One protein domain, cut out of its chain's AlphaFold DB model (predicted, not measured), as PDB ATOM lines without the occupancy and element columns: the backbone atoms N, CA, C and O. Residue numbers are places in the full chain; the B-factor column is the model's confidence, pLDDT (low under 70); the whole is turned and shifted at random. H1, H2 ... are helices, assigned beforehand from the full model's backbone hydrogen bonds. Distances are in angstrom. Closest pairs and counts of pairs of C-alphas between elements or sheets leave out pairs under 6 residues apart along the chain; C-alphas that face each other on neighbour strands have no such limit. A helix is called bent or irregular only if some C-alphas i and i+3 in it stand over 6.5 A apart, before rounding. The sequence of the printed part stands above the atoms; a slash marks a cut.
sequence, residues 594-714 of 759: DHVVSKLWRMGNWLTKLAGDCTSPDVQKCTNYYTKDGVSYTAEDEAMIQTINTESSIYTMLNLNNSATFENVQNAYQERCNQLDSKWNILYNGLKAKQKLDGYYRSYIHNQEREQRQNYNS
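Overview. This is residues 594 to 714 of the 759 residues of the protein "Hypothetical protein" of Didymodactylos carnosus (UniProt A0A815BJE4). One very long helix, H5, forms the axis of the domain; H1 and the short H4 pack on its earlier part, H3 packs on H1 and H4, H2 packs on H5 alone farther along, and the last residues of H5, 694 to 714, stick out as a free arm. H1 runs beside H5 at a small angle, H2 crosses H5 farther along, H3 crosses H1, and the short H4 sits near the beginning of both H1 and H5. The printed part has 121 residues with five named helices, in the order H1, H2, H3, H4, H5, and no named strand; the class is all helix. The whole is only just extended, close to loose, with a radius of gyration of the C-alphas of 20.8 A. It is a rod in outline, spanning 80 by 28 by 19 A, and the free arm of H5 adds much of that length.

Arrangement. H1, residues 594 to 613, touches H5, residues 662 to 714, at a shallow tilt of 28 degrees, the same way. The closest C-alphas of the two are those of Leu 607 and Trp 680, 6.2 A apart, and H5 touches H1 with residues 673 to 687 alone. H2, residues 617 to 626, touches H5 at a steep tilt of 65 degrees, opposite ways; the closest C-alphas, those of Thr 623 and Gly 686, are 3.8 A apart, and H5 takes part with residues 682 to 690 alone. H1 and H2 are only just apart, with their closest C-alphas 8.2 A from each other. H3, residues 635 to 646, touches residues 600 to 608 of H1 alone, at a steep tilt of 46 degrees, opposite ways, with the C-alphas of Gly 604 and Ile 641 closest at 5.1 A. H3 and H5 are close but not clearly touching: the closest C-alphas, those of Asp 637 and Lys 679, are 7.8 A apart. H4, residues 650 to 654, touches residues 640 to 644 of H3 alone, with the C-alphas of Ile 644 and Met 653 closest at 4.9 A. H4 also touches residues 665 to 672 of H5 alone; the closest C-alphas, those of Leu 654 and Ala 668, are 6.0 A apart. H1 and H4 only just touch, with 3 pairs of C-alphas within 8 A, the closest being those of Val 597 and Ile 650 at 6.1 A. H2 is apart from H3 and from H4. The helix packing is mostly crossed, but only just: of 3 touching pairs with a tilt, 1 is at a shallow tilt. In H1, H2, H3, H4 and H5 every O i to N i+4 pair is within hydrogen-bond range.

Along the chain. H1 begins at C-alpha 594, (-2.273, 10.804, 165.875), and is 28.5 A long from first to last C-alpha. H2 measures 14.5 A, H3 16.1 A and H4 6.1 A. H5 begins at C-alpha 662, (-3.548, 3.071, 177.836), and ends 77.3 A away at C-alpha 714, (40.914, 65.915, 170.896). No helix is bent or irregular.

Size, cuts and confidence. The two C-alphas farthest apart are those of Ser 659 and Ser 714, 80.6 A. Without the free residues 694 to 714 of H5, the body has 100 residues, spans 48 by 24 by 20 A and has a radius of gyration of 14.6 A. The printed part has no cut. The links H1 to H2 and H3 to H4 are tight, H2 to H3 and H4 to H5 are short, and no link is long. The mean pLDDT of the printed part is 85.2, and residues 615 to 631, which include H2, are under 70.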
ATOM      1  N   ASP A 594      -2.817  10.004 166.980       81.50
ATOM      2  CA  ASP A 594      -2.273  10.804 165.875       81.50
ATOM      3  C   ASP A 594      -1.915  12.227 166.337       81.50
ATOM      4  O   ASP A 594      -0.875  12.772 165.958       81.50
ATOM      5  N   HIS A 595      -2.736  12.828 167.206       85.75
ATOM      6  CA  HIS A 595      -2.434  14.127 167.818       85.75
ATOM      7  C   HIS A 595      -1.230  14.044 168.772       85.75
ATOM      8  O   HIS A 595      -0.380  14.936 168.756       85.75
ATOM      9  N   VAL A 596      -1.122  12.974 169.566       86.88
ATOM     10  CA  VAL A 596       0.011  12.757 170.483       86.88
ATOM     11  C   VAL A 596       1.319  12.558 169.713       86.88
ATOM     12  O   VAL A 596       2.295  13.253 169.998       86.88
ATOM     13  N   VAL A 597       1.326  11.692 168.696       88.62
ATOM     14  CA  VAL A 597       2.467  11.481 167.786       88.62
ATOM     15  C   VAL A 597       2.852  12.791 167.096       88.62
ATOM     16  O   VAL A 597       4.016  13.186 167.135       88.62
ATOM     17  N   SER A 598       1.880  13.526 166.544       87.69
ATOM     18  CA  SER A 598       2.113  14.824 165.895       87.69
ATOM     19  C   SER A 598       2.703  15.868 166.853       87.69
ATOM     20  O   SER A 598       3.606  16.614 166.466       87.69
ATOM     21  N   LYS A 599       2.262  15.915 168.118       90.31
ATOM     22  CA  LYS A 599       2.832  16.826 169.121       90.31
ATOM     23  C   LYS A 599       4.252  16.416 169.527       90.31
ATOM     24  O   LYS A 599       5.123  17.283 169.518       90.31
ATOM     25  N   LEU A 600       4.500  15.140 169.836       90.69
ATOM     26  CA  LEU A 600       5.843  14.642 170.169       90.69
ATOM     27  C   LEU A 600       6.827  14.938 169.033       90.69
ATOM     28  O   LEU A 600       7.859  15.562 169.267       90.69
ATOM     29  N   TRP A 601       6.459  14.602 167.797       93.25
ATOM     30  CA  TRP A 601       7.268  14.859 166.603       93.25
ATOM     31  C   TRP A 601       7.539  16.357 166.376       93.25
ATOM     32  O   TRP A 601       8.654  16.743 166.027       93.25
ATOM     33  N   ARG A 602       6.563  17.243 166.634       90.69
ATOM     34  CA  ARG A 602       6.780  18.704 166.594       90.69
ATOM     35  C   ARG A 602       7.778  19.162 167.662       90.69
ATOM     36  O   ARG A 602       8.683  19.926 167.334       90.69
ATOM     37  N   MET A 603       7.645  18.683 168.902       89.75
ATOM     38  CA  MET A 603       8.567  19.010 169.999       89.75
ATOM     39  C   MET A 603       9.986  18.503 169.709       89.75
ATOM     40  O   MET A 603      10.938  19.265 169.864       89.75
ATOM     41  N   GLY A 604      10.129  17.271 169.213       88.94
ATOM     42  CA  GLY A 604      11.407  16.690 168.801       88.94
ATOM     43  C   GLY A 604      12.086  17.484 167.681       88.94
ATOM     44  O   GLY A 604      13.256  17.837 167.809       88.94
ATOM     45  N   ASN A 605      11.365  17.861 166.620       89.31
ATOM     46  CA  ASN A 605      11.924  18.683 165.536       89.31
ATOM     47  C   ASN A 605      12.334  20.085 166.014       89.31
ATOM     48  O   ASN A 605      13.372  20.609 165.600       89.31
ATOM     49  N   TRP A 606      11.532  20.712 166.882       91.31
ATOM     50  CA  TRP A 606      11.865  22.013 167.468       91.31
ATOM     51  C   TRP A 606      13.118  21.922 168.344       91.31
ATOM     52  O   TRP A 606      13.995  22.780 168.229       91.31
ATOM     53  N   LEU A 607      13.244  20.867 169.152       88.62
ATOM     54  CA  LEU A 607      14.429  20.594 169.960       88.62
ATOM     55  C   LEU A 607      15.671  20.321 169.113       88.62
ATOM     56  O   LEU A 607      16.687  20.955 169.367       88.62
ATOM     57  N   THR A 608      15.602  19.485 168.070       87.62
ATOM     58  CA  THR A 608      16.733  19.269 167.144       87.62
ATOM     59  C   THR A 608      17.192  20.577 166.506       87.62
ATOM     60  O   THR A 608      18.393  20.837 166.429       87.62
ATOM     61  N   LYS A 609      16.260  21.445 166.089       87.50
ATOM     62  CA  LYS A 609      16.622  22.765 165.560       87.50
ATOM     63  C   LYS A 609      17.311  23.629 166.621       87.50
ATOM     64  O   LYS A 609      18.355  24.209 166.337       87.50
ATOM     65  N   LEU A 610      16.747  23.706 167.826       85.12
ATOM     66  CA  LEU A 610      17.288  24.520 168.914       85.12
ATOM     67  C   LEU A 610      18.656  23.999 169.393       85.12
ATOM     68  O   LEU A 610      19.554  24.795 169.644       85.12
ATOM     69  N   ALA A 611      18.849  22.680 169.452       83.06
ATOM     70  CA  ALA A 611      20.138  22.038 169.703       83.06
ATOM     71  C   ALA A 611      21.146  22.364 168.586       83.06
ATOM     72  O   ALA A 611      22.288  22.714 168.881       83.06
ATOM     73  N   GLY A 612      20.697  22.360 167.324       81.94
ATOM     74  CA  GLY A 612      21.439  22.840 166.154       81.94
ATOM     75  C   GLY A 612      21.939  24.280 166.311       81.94
ATOM     76  O   GLY A 612      23.142  24.526 166.210       81.94
ATOM     77  N   ASP A 613      21.047  25.215 166.650       77.38
ATOM     78  CA  ASP A 613      21.384  26.617 166.954       77.38
ATOM     79  C   ASP A 613      22.341  26.730 168.170       77.38
ATOM     80  O   ASP A 613      23.162  27.652 168.253       77.38
ATOM     81  N   CYS A 614      22.305  25.755 169.086       71.75
ATOM     82  CA  CYS A 614      23.192  25.632 170.246       71.75
ATOM     83  C   CYS A 614      24.541  24.927 169.982       71.75
ATOM     84  O   CYS A 614      25.369  24.879 170.892       71.75
ATOM     85  N   THR A 615      24.819  24.421 168.773       69.19
ATOM     86  CA  THR A 615      26.071  23.678 168.480       69.19
ATOM     87  C   THR A 615      27.346  24.521 168.551       69.19
ATOM     88  O   THR A 615      28.430  23.968 168.737       69.19
ATOM     89  N   SER A 616      27.265  25.851 168.411       65.88
ATOM     90  CA  SER A 616      28.471  26.690 168.470       65.88
ATOM     91  C   SER A 616      29.120  26.630 169.868       65.88
ATOM     92  O   SER A 616      28.390  26.751 170.857       65.88
ATOM     93  N   PRO A 617      30.462  26.521 169.991       69.81
ATOM     94  CA  PRO A 617      31.135  26.325 171.284       69.81
ATOM     95  C   PRO A 617      30.798  27.373 172.349       69.81
ATOM     96  O   PRO A 617      30.823  27.079 173.541       69.81
ATOM     97  N   ASP A 618      30.463  28.597 171.939       57.22
ATOM     98  CA  ASP A 618      30.099  29.664 172.869       57.22
ATOM     99  C   ASP A 618      28.634  29.588 173.321       57.22
ATOM    100  O   ASP A 618      28.357  29.964 174.457       57.22
ATOM    101  N   VAL A 619      27.712  29.012 172.526       61.56
ATOM    102  CA  VAL A 619      26.410  28.607 173.096       61.56
ATOM    103  C   VAL A 619      26.621  27.446 174.056       61.56
ATOM    104  O   VAL A 619      26.128  27.538 175.167       61.56
ATOM    105  N   GLN A 620      27.391  26.411 173.704       65.75
ATOM    106  CA  GLN A 620      27.632  25.276 174.609       65.75
ATOM    107  C   GLN A 620      28.185  25.728 175.974       65.75
ATOM    108  O   GLN A 620      27.672  25.310 177.010       65.75
ATOM    109  N   LYS A 621      29.155  26.656 176.002       66.81
ATOM    110  CA  LYS A 621      29.633  27.289 177.249       66.81
ATOM    111  C   LYS A 621      28.532  28.069 177.976       66.81
ATOM    112  O   LYS A 621      28.436  27.961 179.196       66.81
ATOM    113  N   CYS A 622      27.711  28.843 177.262       63.09
ATOM    114  CA  CYS A 622      26.575  29.548 177.859       63.09
ATOM    115  C   CYS A 622      25.541  28.574 178.443       63.09
ATOM    116  O   CYS A 622      25.180  28.732 179.601       63.09
ATOM    117  N   THR A 623      25.107  27.544 177.713       64.50
ATOM    118  CA  THR A 623      24.192  26.508 178.215       64.50
ATOM    119  C   THR A 623      24.770  25.855 179.469       64.50
ATOM    120  O   THR A 623      24.121  25.879 180.509       64.50
ATOM    121  N   ASN A 624      26.034  25.417 179.426       66.56
ATOM    122  CA  ASN A 624      26.718  24.802 180.568       66.56
ATOM    123  C   ASN A 624      26.839  25.735 181.793       66.56
ATOM    124  O   ASN A 624      26.914  25.258 182.923       66.56
ATOM    125  N   TYR A 625      26.833  27.060 181.602       63.53
ATOM    126  CA  TYR A 625      26.797  28.036 182.699       63.53
ATOM    127  C   TYR A 625      25.415  28.136 183.371       63.53
ATOM    128  O   TYR A 625      25.336  28.418 184.568       63.53
ATOM    129  N   TYR A 626      24.331  27.899 182.625       58.34
ATOM    130  CA  TYR A 626      22.963  27.867 183.162       58.34
ATOM    131  C   TYR A 626      22.583  26.500 183.742       58.34
ATOM    132  O   TYR A 626      21.662  26.425 184.548       58.34
ATOM    133  N   THR A 627      23.325  25.438 183.423       62.06
ATOM    134  CA  THR A 627      23.158  24.095 184.006       62.06
ATOM    135  C   THR A 627      24.096  23.865 185.199       62.06
ATOM    136  O   THR A 627      24.661  22.781 185.350       62.06
ATOM    137  N   LYS A 628      24.296  24.890 186.045       52.09
ATOM    138  CA  LYS A 628      25.163  24.821 187.241       52.09
ATOM    139  C   LYS A 628      24.737  23.741 188.243       52.09
ATOM    140  O   LYS A 628      25.597  23.196 188.925       52.09
ATOM    141  N   ASP A 629      23.457  23.373 188.248       57.22
ATOM    142  CA  ASP A 629      22.893  22.284 189.057       57.22
ATOM    143  C   ASP A 629      23.060  20.889 188.405       57.22
ATOM    144  O   ASP A 629      22.403  19.924 188.785       57.22
ATOM    145  N   GLY A 630      23.921  20.767 187.386       55.25
ATOM    146  CA  GLY A 630      24.315  19.503 186.752       55.25
ATOM    147  C   GLY A 630      23.414  19.007 185.614       55.25
ATOM    148  O   GLY A 630      23.817  18.104 184.882       55.25
ATOM    149  N   VAL A 631      22.230  19.595 185.412       64.44
ATOM    150  CA  VAL A 631      21.255  19.153 184.392       64.44
ATOM    151  C   VAL A 631      21.641  19.647 182.989       64.44
ATOM    152  O   VAL A 631      21.053  20.588 182.462       64.44
ATOM    153  N   SER A 632      22.652  19.031 182.380       73.88
ATOM    154  CA  SER A 632      23.096  19.334 181.014       73.88
ATOM    155  C   SER A 632      22.149  18.785 179.929       73.88
ATOM    156  O   SER A 632      21.225  18.008 180.197       73.88
ATOM    157  N   TYR A 633      22.383  19.217 178.684       79.19
ATOM    158  CA  TYR A 633      21.900  18.534 177.480       79.19
ATOM    159  C   TYR A 633      22.955  17.499 177.062       79.19
ATOM    160  O   TYR A 633      24.121  17.855 176.869       79.19
ATOM    161  N   THR A 634      22.572  16.229 176.979       84.00
ATOM    162  CA  THR A 634      23.470  15.075 176.828       84.00
ATOM    163  C   THR A 634      23.289  14.378 175.476       84.00
ATOM    164  O   THR A 634      22.354  14.645 174.724       84.00
ATOM    165  N   ALA A 635      24.175  13.424 175.172       83.38
ATOM    166  CA  ALA A 635      23.996  12.530 174.027       83.38
ATOM    167  C   ALA A 635      22.765  11.604 174.171       83.38
ATOM    168  O   ALA A 635      22.247  11.119 173.170       83.38
ATOM    169  N   GLU A 636      22.280  11.376 175.396       87.00
ATOM    170  CA  GLU A 636      21.072  10.584 175.665       87.00
ATOM    171  C   GLU A 636      19.804  11.386 175.336       87.00
ATOM    172  O   GLU A 636      18.863  10.835 174.767       87.00
ATOM    173  N   ASP A 637      19.802  12.698 175.608       88.25
ATOM    174  CA  ASP A 637      18.724  13.599 175.177       88.25
ATOM    175  C   ASP A 637      18.638  13.660 173.651       88.25
ATOM    176  O   ASP A 637      17.556  13.546 173.077       88.25
ATOM    177  N   GLU A 638      19.790  13.791 172.992       87.12
ATOM    178  CA  GLU A 638      19.901  13.789 171.534       87.12
ATOM    179  C   GLU A 638      19.387  12.462 170.941       87.12
ATOM    180  O   GLU A 638      18.600  12.478 169.996       87.12
ATOM    181  N   ALA A 639      19.728  11.313 171.540       89.12
ATOM    182  CA  ALA A 639      19.213  10.003 171.130       89.12
ATOM    183  C   ALA A 639      17.693   9.853 171.358       89.12
ATOM    184  O   ALA A 639      16.988   9.325 170.494       89.12
ATOM    185  N   MET A 640      17.159  10.357 172.477       92.81
ATOM    186  CA  MET A 640      15.713  10.416 172.736       92.81
ATOM    187  C   MET A 640      14.994  11.269 171.678       92.81
ATOM    188  O   MET A 640      13.982  10.846 171.120       92.81
ATOM    189  N   ILE A 641      15.521  12.457 171.376       91.88
ATOM    190  CA  ILE A 641      14.950  13.383 170.390       91.88
ATOM    191  C   ILE A 641      15.019  12.791 168.976       91.88
ATOM    192  O   ILE A 641      14.042  12.876 168.232       91.88
ATOM    193  N   GLN A 642      16.123  12.133 168.617       91.06
ATOM    194  CA  GLN A 642      16.235  11.403 167.353       91.06
ATOM    195  C   GLN A 642      15.200  10.277 167.267       91.06
ATOM    196  O   GLN A 642      14.480  10.220 166.276       91.06
ATOM    197  N   THR A 643      15.024   9.481 168.328       92.44
ATOM    198  CA  THR A 643      13.995   8.422 168.397       92.44
ATOM    199  C   THR A 643      12.587   8.985 168.155       92.44
ATOM    200  O   THR A 643      11.822   8.430 167.373       92.44
ATOM    201  N   ILE A 644      12.255  10.133 168.756       93.00
ATOM    202  CA  ILE A 644      10.969  10.833 168.560       93.00
ATOM    203  C   ILE A 644      10.793  11.375 167.128       93.00
ATOM    204  O   ILE A 644       9.666  11.518 166.654       93.00
ATOM    205  N   ASN A 645      11.884  11.675 166.425       92.38
ATOM    206  CA  ASN A 645      11.844  12.203 165.062       92.38
ATOM    207  C   ASN A 645      11.884  11.112 163.975       92.38
ATOM    208  O   ASN A 645      11.409  11.371 162.866       92.38
ATOM    209  N   THR A 646      12.435   9.924 164.262       91.69
ATOM    210  CA  THR A 646      12.550   8.802 163.309       91.69
ATOM    211  C   THR A 646      11.432   7.771 163.421       91.69
ATOM    212  O   THR A 646      11.048   7.189 162.406       91.69
ATOM    213  N   GLU A 647      10.919   7.514 164.624       92.94
ATOM    214  CA  GLU A 647       9.946   6.446 164.860       92.94
ATOM    215  C   GLU A 647       8.520   6.850 164.473       92.94
ATOM    216  O   GLU A 647       8.075   7.964 164.730       92.94
ATOM    217  N   SER A 648       7.763   5.908 163.908       86.88
ATOM    218  CA  SER A 648       6.323   6.064 163.645       86.88
ATOM    219  C   SER A 648       5.436   5.434 164.726       86.88
ATOM    220  O   SER A 648       4.230   5.677 164.756       86.88
ATOM    221  N   SER A 649       6.015   4.629 165.622       92.12
ATOM    222  CA  SER A 649       5.305   3.981 166.724       92.12
ATOM    223  C   SER A 649       5.351   4.842 167.983       92.12
ATOM    224  O   SER A 649       6.424   5.096 168.532       92.12
ATOM    225  N   ILE A 650       4.176   5.216 168.500       91.81
ATOM    226  CA  ILE A 650       4.050   5.902 169.795       91.81
ATOM    227  C   ILE A 650       4.692   5.102 170.941       91.81
ATOM    228  O   ILE A 650       5.246   5.691 171.863       91.81
ATOM    229  N   TYR A 651       4.684   3.768 170.870       93.75
ATOM    230  CA  TYR A 651       5.336   2.926 171.872       93.75
ATOM    231  C   TYR A 651       6.859   3.117 171.844       93.75
ATOM    232  O   TYR A 651       7.445   3.367 172.896       93.75
ATOM    233  N   THR A 652       7.498   3.133 170.665       93.00
ATOM    234  CA  THR A 652       8.945   3.405 170.567       93.00
ATOM    235  C   THR A 652       9.280   4.847 170.963       93.00
ATOM    236  O   THR A 652      10.191   5.054 171.759       93.00
ATOM    237  N   MET A 653       8.498   5.841 170.508       93.00
ATOM    238  CA  MET A 653       8.662   7.257 170.896       93.00
ATOM    239  C   MET A 653       8.632   7.477 172.419       93.00
ATOM    240  O   MET A 653       9.268   8.396 172.937       93.00
ATOM    241  N   LEU A 654       7.866   6.658 173.144       94.25
ATOM    242  CA  LEU A 654       7.736   6.732 174.598       94.25
ATOM    243  C   LEU A 654       8.685   5.788 175.351       94.25
ATOM    244  O   LEU A 654       8.782   5.913 176.570       94.25
ATOM    245  N   ASN A 655       9.435   4.924 174.659       93.81
ATOM    246  CA  ASN A 655      10.205   3.807 175.225       93.81
ATOM    247  C   ASN A 655       9.332   2.822 176.034       93.81
ATOM    248  O   ASN A 655       9.627   2.480 177.180       93.81
ATOM    249  N   LEU A 656       8.221   2.393 175.433       93.88
ATOM    250  CA  LEU A 656       7.273   1.420 175.971       93.88
ATOM    251  C   LEU A 656       7.238   0.141 175.129       93.88
ATOM    252  O   LEU A 656       7.404   0.164 173.912       93.88
ATOM    253  N   ASN A 657       6.904  -0.978 175.774       92.38
ATOM    254  CA  ASN A 657       6.534  -2.204 175.070       92.38
ATOM    255  C   ASN A 657       5.202  -2.019 174.320       92.38
ATOM    256  O   ASN A 657       4.273  -1.415 174.853       92.38
ATOM    257  N   ASN A 658       5.054  -2.655 173.153       89.94
ATOM    258  CA  ASN A 658       3.809  -2.659 172.359       89.94
ATOM    259  C   ASN A 658       2.582  -3.262 173.088       89.94
ATOM    260  O   ASN A 658       1.466  -3.183 172.588       89.94
ATOM    261  N   SER A 659       2.781  -3.886 174.254       90.44
ATOM    262  CA  SER A 659       1.739  -4.410 175.148       90.44
ATOM    263  C   SER A 659       1.372  -3.463 176.303       90.44
ATOM    264  O   SER A 659       0.638  -3.860 177.209       90.44
ATOM    265  N   ALA A 660       1.888  -2.229 176.316       90.38
ATOM    266  CA  ALA A 660       1.588  -1.250 177.358       90.38
ATOM    267  C   ALA A 660       0.101  -0.850 177.366       90.38
ATOM    268  O   ALA A 660      -0.515  -0.638 176.320       90.38
ATOM    269  N   THR A 661      -0.466  -0.712 178.567       92.56
ATOM    270  CA  THR A 661      -1.840  -0.235 178.765       92.56
ATOM    271  C   THR A 661      -1.984   1.233 178.360       92.56
ATOM    272  O   THR A 661      -1.010   1.987 178.322       92.56
ATOM    273  N   PHE A 662      -3.221   1.666 178.110       88.38
ATOM    274  CA  PHE A 662      -3.548   3.071 177.836       88.38
ATOM    275  C   PHE A 662      -3.027   4.023 178.930       88.38
ATOM    276  O   PHE A 662      -2.451   5.062 178.622       88.38
ATOM    277  N   GLU A 663      -3.157   3.632 180.201       91.31
ATOM    278  CA  GLU A 663      -2.645   4.386 181.351       91.31
ATOM    279  C   GLU A 663      -1.112   4.512 181.327       91.31
ATOM    280  O   GLU A 663      -0.580   5.605 181.522       91.31
ATOM    281  N   ASN A 664      -0.389   3.436 180.987       93.25
ATOM    282  CA  ASN A 664       1.068   3.482 180.822       93.25
ATOM    283  C   ASN A 664       1.477   4.424 179.676       93.25
ATOM    284  O   ASN A 664       2.431   5.185 179.827       93.25
ATOM    285  N   VAL A 665       0.748   4.406 178.551       91.56
ATOM    286  CA  VAL A 665       0.969   5.322 177.416       91.56
ATOM    287  C   VAL A 665       0.726   6.775 177.827       91.56
ATOM    288  O   VAL A 665       1.554   7.633 177.531       91.56
ATOM    289  N   GLN A 666      -0.361   7.061 178.549       91.25
ATOM    290  CA  GLN A 666      -0.684   8.411 179.018       91.25
ATOM    291  C   GLN A 666       0.356   8.944 180.019       91.25
ATOM    292  O   GLN A 666       0.811  10.082 179.880       91.25
ATOM    293  N   ASN A 667       0.776   8.119 180.982       93.06
ATOM    294  CA  ASN A 667       1.779   8.490 181.982       93.06
ATOM    295  C   ASN A 667       3.159   8.722 181.345       93.06
ATOM    296  O   ASN A 667       3.760   9.774 181.563       93.06
ATOM    297  N   ALA A 668       3.628   7.804 180.490       94.50
ATOM    298  CA  ALA A 668       4.904   7.959 179.787       94.50
ATOM    299  C   ALA A 668       4.897   9.148 178.811       94.50
ATOM    300  O   ALA A 668       5.913   9.818 178.654       94.50
ATOM    301  N   TYR A 669       3.759   9.459 178.182       94.25
ATOM    302  CA  TYR A 669       3.606  10.657 177.351       94.25
ATOM    303  C   TYR A 669       3.725  11.953 178.162       94.25
ATOM    304  O   TYR A 669       4.412  12.879 177.720       94.25
ATOM    305  N   GLN A 670       3.117  12.024 179.350       94.00
ATOM    306  CA  GLN A 670       3.267  13.191 180.220       94.00
ATOM    307  C   GLN A 670       4.707  13.322 180.736       94.00
ATOM    308  O   GLN A 670       5.258  14.422 180.724       94.00
ATOM    309  N   GLU A 671       5.343  12.214 181.126       94.44
ATOM    310  CA  GLU A 671       6.754  12.207 181.522       94.44
ATOM    311  C   GLU A 671       7.659  12.677 180.374       94.44
ATOM    312  O   GLU A 671       8.487  13.570 180.565       94.44
ATOM    313  N   ARG A 672       7.450  12.160 179.155       93.81
ATOM    314  CA  ARG A 672       8.215  12.554 177.966       93.81
ATOM    315  C   ARG A 672       8.006  14.028 177.620       93.81
ATOM    316  O   ARG A 672       8.982  14.698 177.306       93.81
ATOM    317  N   CYS A 673       6.788  14.568 177.739       91.81
ATOM    318  CA  CYS A 673       6.557  16.013 177.601       91.81
ATOM    319  C   CYS A 673       7.387  16.811 178.615       91.81
ATOM    320  O   CYS A 673       8.143  17.690 178.212       91.81
ATOM    321  N   ASN A 674       7.323  16.451 179.901       92.50
ATOM    322  CA  ASN A 674       8.066  17.135 180.965       92.50
ATOM    323  C   ASN A 674       9.592  17.099 180.723       92.50
ATOM    324  O   ASN A 674      10.283  18.090 180.966       92.50
ATOM    325  N   GLN A 675      10.121  15.977 180.220       91.00
ATOM    326  CA  GLN A 675      11.528  15.844 179.825       91.00
ATOM    327  C   GLN A 675      11.876  16.782 178.655       91.00
ATOM    328  O   GLN A 675      12.826  17.559 178.755       91.00
ATOM    329  N   LEU A 676      11.091  16.758 177.572       91.38
ATOM    330  CA  LEU A 676      11.301  17.597 176.385       91.38
ATOM    331  C   LEU A 676      11.215  19.098 176.722       91.38
ATOM    332  O   LEU A 676      12.084  19.865 176.311       91.38
ATOM    333  N   ASP A 677      10.230  19.511 177.524       90.25
ATOM    334  CA  ASP A 677      10.061  20.899 177.975       90.25
ATOM    335  C   ASP A 677      11.219  21.352 178.883       90.25
ATOM    336  O   ASP A 677      11.699  22.485 178.775       90.25
ATOM    337  N   SER A 678      11.742  20.469 179.742       89.44
ATOM    338  CA  SER A 678      12.941  20.745 180.548       89.44
ATOM    339  C   SER A 678      14.168  21.007 179.662       89.44
ATOM    340  O   SER A 678      14.834  22.040 179.795       89.44
ATOM    341  N   LYS A 679      14.424  20.135 178.678       87.44
ATOM    342  CA  LYS A 679      15.554  20.277 177.741       87.44
ATOM    343  C   LYS A 679      15.395  21.482 176.810       87.44
ATOM    344  O   LYS A 679      16.384  22.165 176.535       87.44
ATOM    345  N   TRP A 680      14.166  21.820 176.416       90.50
ATOM    346  CA  TRP A 680      13.857  23.048 175.677       90.50
ATOM    347  C   TRP A 680      14.251  24.287 176.482       90.50
ATOM    348  O   TRP A 680      14.972  25.147 175.978       90.50
ATOM    349  N   ASN A 681      13.842  24.357 177.752       88.19
ATOM    350  CA  ASN A 681      14.161  25.479 178.631       88.19
ATOM    351  C   ASN A 681      15.673  25.628 178.878       88.19
ATOM    352  O   ASN A 681      16.173  26.755 178.894       88.19
ATOM    353  N   ILE A 682      16.414  24.524 179.010       85.75
ATOM    354  CA  ILE A 682      17.882  24.529 179.136       85.75
ATOM    355  C   ILE A 682      18.537  25.144 177.888       85.75
ATOM    356  O   ILE A 682      19.259  26.141 177.995       85.75
ATOM    357  N   LEU A 683      18.245  24.604 176.700       85.38
ATOM    358  CA  LEU A 683      18.818  25.084 175.438       85.38
ATOM    359  C   LEU A 683      18.412  26.537 175.139       85.38
ATOM    360  O   LEU A 683      19.252  27.356 174.761       85.38
ATOM    361  N   TYR A 684      17.141  26.885 175.353       87.56
ATOM    362  CA  TYR A 684      16.612  28.227 175.107       87.56
ATOM    363  C   TYR A 684      17.266  29.272 176.018       87.56
ATOM    364  O   TYR A 684      17.627  30.354 175.548       87.56
ATOM    365  N   ASN A 685      17.488  28.954 177.298       84.31
ATOM    366  CA  ASN A 685      18.205  29.842 178.210       84.31
ATOM    367  C   ASN A 685      19.684  29.995 177.825       84.31
ATOM    368  O   ASN A 685      20.181  31.122 177.837       84.31
ATOM    369  N   GLY A 686      20.359  28.924 177.393       82.25
ATOM    370  CA  GLY A 686      21.726  28.986 176.857       82.25
ATOM    371  C   GLY A 686      21.851  29.891 175.624       82.25
ATOM    372  O   GLY A 686      22.694  30.793 175.588       82.25
ATOM    373  N   LEU A 687      20.951  29.737 174.648       84.56
ATOM    374  CA  LEU A 687      20.896  30.580 173.447       84.56
ATOM    375  C   LEU A 687      20.596  32.052 173.790       84.56
ATOM    376  O   LEU A 687      21.281  32.961 173.315       84.56
ATOM    377  N   LYS A 688      19.612  32.298 174.660       85.62
ATOM    378  CA  LYS A 688      19.226  33.633 175.152       85.62
ATOM    379  C   LYS A 688      20.348  34.304 175.952       85.62
ATOM    380  O   LYS A 688      20.490  35.528 175.904       85.62
ATOM    381  N   ALA A 689      21.168  33.527 176.657       80.31
ATOM    382  CA  ALA A 689      22.356  34.010 177.350       80.31
ATOM    383  C   ALA A 689      23.466  34.421 176.375       80.31
ATOM    384  O   ALA A 689      24.004  35.520 176.524       80.31
ATOM    385  N   LYS A 690      23.746  33.624 175.331       83.12
ATOM    386  CA  LYS A 690      24.667  34.050 174.266       83.12
ATOM    387  C   LYS A 690      24.177  35.328 173.582       83.12
ATOM    388  O   LYS A 690      24.956  36.257 173.433       83.12
ATOM    389  N   GLN A 691      22.890  35.431 173.244       84.81
ATOM    390  CA  GLN A 691      22.334  36.646 172.627       84.81
ATOM    391  C   GLN A 691      22.533  37.902 173.497       84.81
ATOM    392  O   GLN A 691      22.827  38.976 172.969       84.81
ATOM    393  N   LYS A 692      22.432  37.779 174.831       84.00
ATOM    394  CA  LYS A 692      22.817  38.857 175.760       84.00
ATOM    395  C   LYS A 692      24.315  39.159 175.683       84.00
ATOM    396  O   LYS A 692      24.681  40.324 175.561       84.00
ATOM    397  N   LEU A 693      25.168  38.135 175.748       80.75
ATOM    398  CA  LEU A 693      26.629  38.263 175.722       80.75
ATOM    399  C   LEU A 693      27.134  38.916 174.421       80.75
ATOM    400  O   LEU A 693      27.914  39.865 174.478       80.75
ATOM    401  N   ASP A 694      26.612  38.497 173.267       82.44
ATOM    402  CA  ASP A 694      26.857  39.113 171.957       82.44
ATOM    403  C   ASP A 694      26.433  40.596 171.950       82.44
ATOM    404  O   ASP A 694      27.138  41.454 171.413       82.44
ATOM    405  N   GLY A 695      25.304  40.924 172.593       87.62
ATOM    406  CA  GLY A 695      24.838  42.299 172.795       87.62
ATOM    407  C   GLY A 695      25.785  43.144 173.658       87.62
ATOM    408  O   GLY A 695      26.084  44.290 173.301       87.62
ATOM    409  N   TYR A 696      26.310  42.582 174.752       87.81
ATOM    410  CA  TYR A 696      27.327  43.232 175.585       87.81
ATOM    411  C   TYR A 696      28.640  43.446 174.818       87.81
ATOM    412  O   TYR A 696      29.157  44.564 174.829       87.81
ATOM    413  N   TYR A 697      29.145  42.446 174.086       85.94
ATOM    414  CA  TYR A 697      30.370  42.587 173.289       85.94
ATOM    415  C   TYR A 697      30.236  43.636 172.178       85.94
ATOM    416  O   TYR A 697      31.112  44.491 172.046       85.94
ATOM    417  N   ARG A 698      29.127  43.644 171.425       89.62
ATOM    418  CA  ARG A 698      28.858  44.687 170.414       89.62
ATOM    419  C   ARG A 698      28.814  46.083 171.040       89.62
ATOM    420  O   ARG A 698      29.386  47.020 170.486       89.62
ATOM    421  N   SER A 699      28.190  46.213 172.211       90.69
ATOM    422  CA  SER A 699      28.127  47.478 172.957       90.69
ATOM    423  C   SER A 699      29.508  47.933 173.443       90.69
ATOM    424  O   SER A 699      29.840  49.112 173.326       90.69
ATOM    425  N   TYR A 700      30.334  47.007 173.936       91.88
ATOM    426  CA  TYR A 700      31.700  47.277 174.387       91.88
ATOM    427  C   TYR A 700      32.616  47.731 173.239       91.88
ATOM    428  O   TYR A 700      33.262  48.771 173.354       91.88
ATOM    429  N   ILE A 701      32.615  47.016 172.106       92.06
ATOM    430  CA  ILE A 701      33.404  47.371 170.912       92.06
ATOM    431  C   ILE A 701      33.013  48.764 170.398       92.06
ATOM    432  O   ILE A 701      33.872  49.614 170.179       92.06
ATOM    433  N   HIS A 702      31.713  49.040 170.282       92.69
ATOM    434  CA  HIS A 702      31.207  50.342 169.844       92.69
ATOM    435  C   HIS A 702      31.541  51.485 170.826       92.69
ATOM    436  O   HIS A 702      31.770  52.615 170.390       92.69
ATOM    437  N   ASN A 703      31.630  51.213 172.133       93.56
ATOM    438  CA  ASN A 703      32.114  52.191 173.111       93.56
ATOM    439  C   ASN A 703      33.628  52.431 172.979       93.56
ATOM    440  O   ASN A 703      34.044  53.587 172.933       93.56
ATOM    441  N   GLN A 704      34.434  51.380 172.797       93.44
ATOM    442  CA  GLN A 704      35.869  51.511 172.509       93.44
ATOM    443  C   GLN A 704      36.132  52.312 171.223       93.44
ATOM    444  O   GLN A 704      36.966  53.218 171.216       93.44
ATOM    445  N   GLU A 705      35.369  52.079 170.152       92.75
ATOM    446  CA  GLU A 705      35.434  52.911 168.943       92.75
ATOM    447  C   GLU A 705      35.073  54.379 169.211       92.75
ATOM    448  O   GLU A 705      35.700  55.284 168.655       92.75
ATOM    449  N   ARG A 706      34.065  54.649 170.050       93.06
ATOM    450  CA  ARG A 706      33.676  56.019 170.422       93.06
ATOM    451  C   ARG A 706      34.780  56.723 171.205       93.06
ATOM    452  O   ARG A 706      35.092  57.867 170.880       93.06
ATOM    453  N   GLU A 707      35.394  56.049 172.171       93.06
ATOM    454  CA  GLU A 707      36.531  56.561 172.947       93.06
ATOM    455  C   GLU A 707      37.737  56.852 172.041       93.06
ATOM    456  O   GLU A 707      38.293  57.952 172.079       93.06
ATOM    457  N   GLN A 708      38.088  55.933 171.135       92.94
ATOM    458  CA  GLN A 708      39.160  56.140 170.155       92.94
ATOM    459  C   GLN A 708      38.876  57.332 169.223       92.94
ATOM    460  O   GLN A 708      39.756  58.171 169.012       92.94
ATOM    461  N   ARG A 709      37.644  57.478 168.715       89.75
ATOM    462  CA  ARG A 709      37.236  58.632 167.888       89.75
ATOM    463  C   ARG A 709      37.263  59.949 168.677       89.75
ATOM    464  O   ARG A 709      37.645  60.978 168.120       89.75
ATOM    465  N   GLN A 710      36.902  59.946 169.962       91.25
ATOM    466  CA  GLN A 710      37.015  61.127 170.830       91.25
ATOM    467  C   GLN A 710      38.483  61.517 171.065       91.25
ATOM    468  O   GLN A 710      38.828  62.687 170.893       91.25
ATOM    469  N   ASN A 711      39.353  60.545 171.351       90.62
ATOM    470  CA  ASN A 711      40.794  60.751 171.536       90.62
ATOM    471  C   ASN A 711      41.504  61.209 170.248       90.62
ATOM    472  O   ASN A 711      42.414  62.037 170.291       90.62
ATOM    473  N   TYR A 712      41.071  60.736 169.079       88.44
ATOM    474  CA  TYR A 712      41.567  61.238 167.796       88.44
ATOM    475  C   TYR A 712      41.160  62.705 167.561       88.44
ATOM    476  O   TYR A 712      41.985  63.543 167.186       88.44
ATOM    477  N   ASN A 713      39.903  63.048 167.854       87.25
ATOM    478  CA  ASN A 713      39.377  64.403 167.682       87.25
ATOM    479  C   ASN A 713      39.963  65.424 168.675       87.25
ATOM    480  O   ASN A 713      40.182  66.577 168.293       87.25
ATOM    481  N   SER A 714      40.248  65.037 169.923       82.31
ATOM    482  CA  SER A 714      40.914  65.915 170.896       82.31
ATOM    483  C   SER A 714      42.361  66.214 170.485       82.31
ATOM    484  O   SER A 714      42.770  67.378 170.481       82.31
TER     485      SER A 714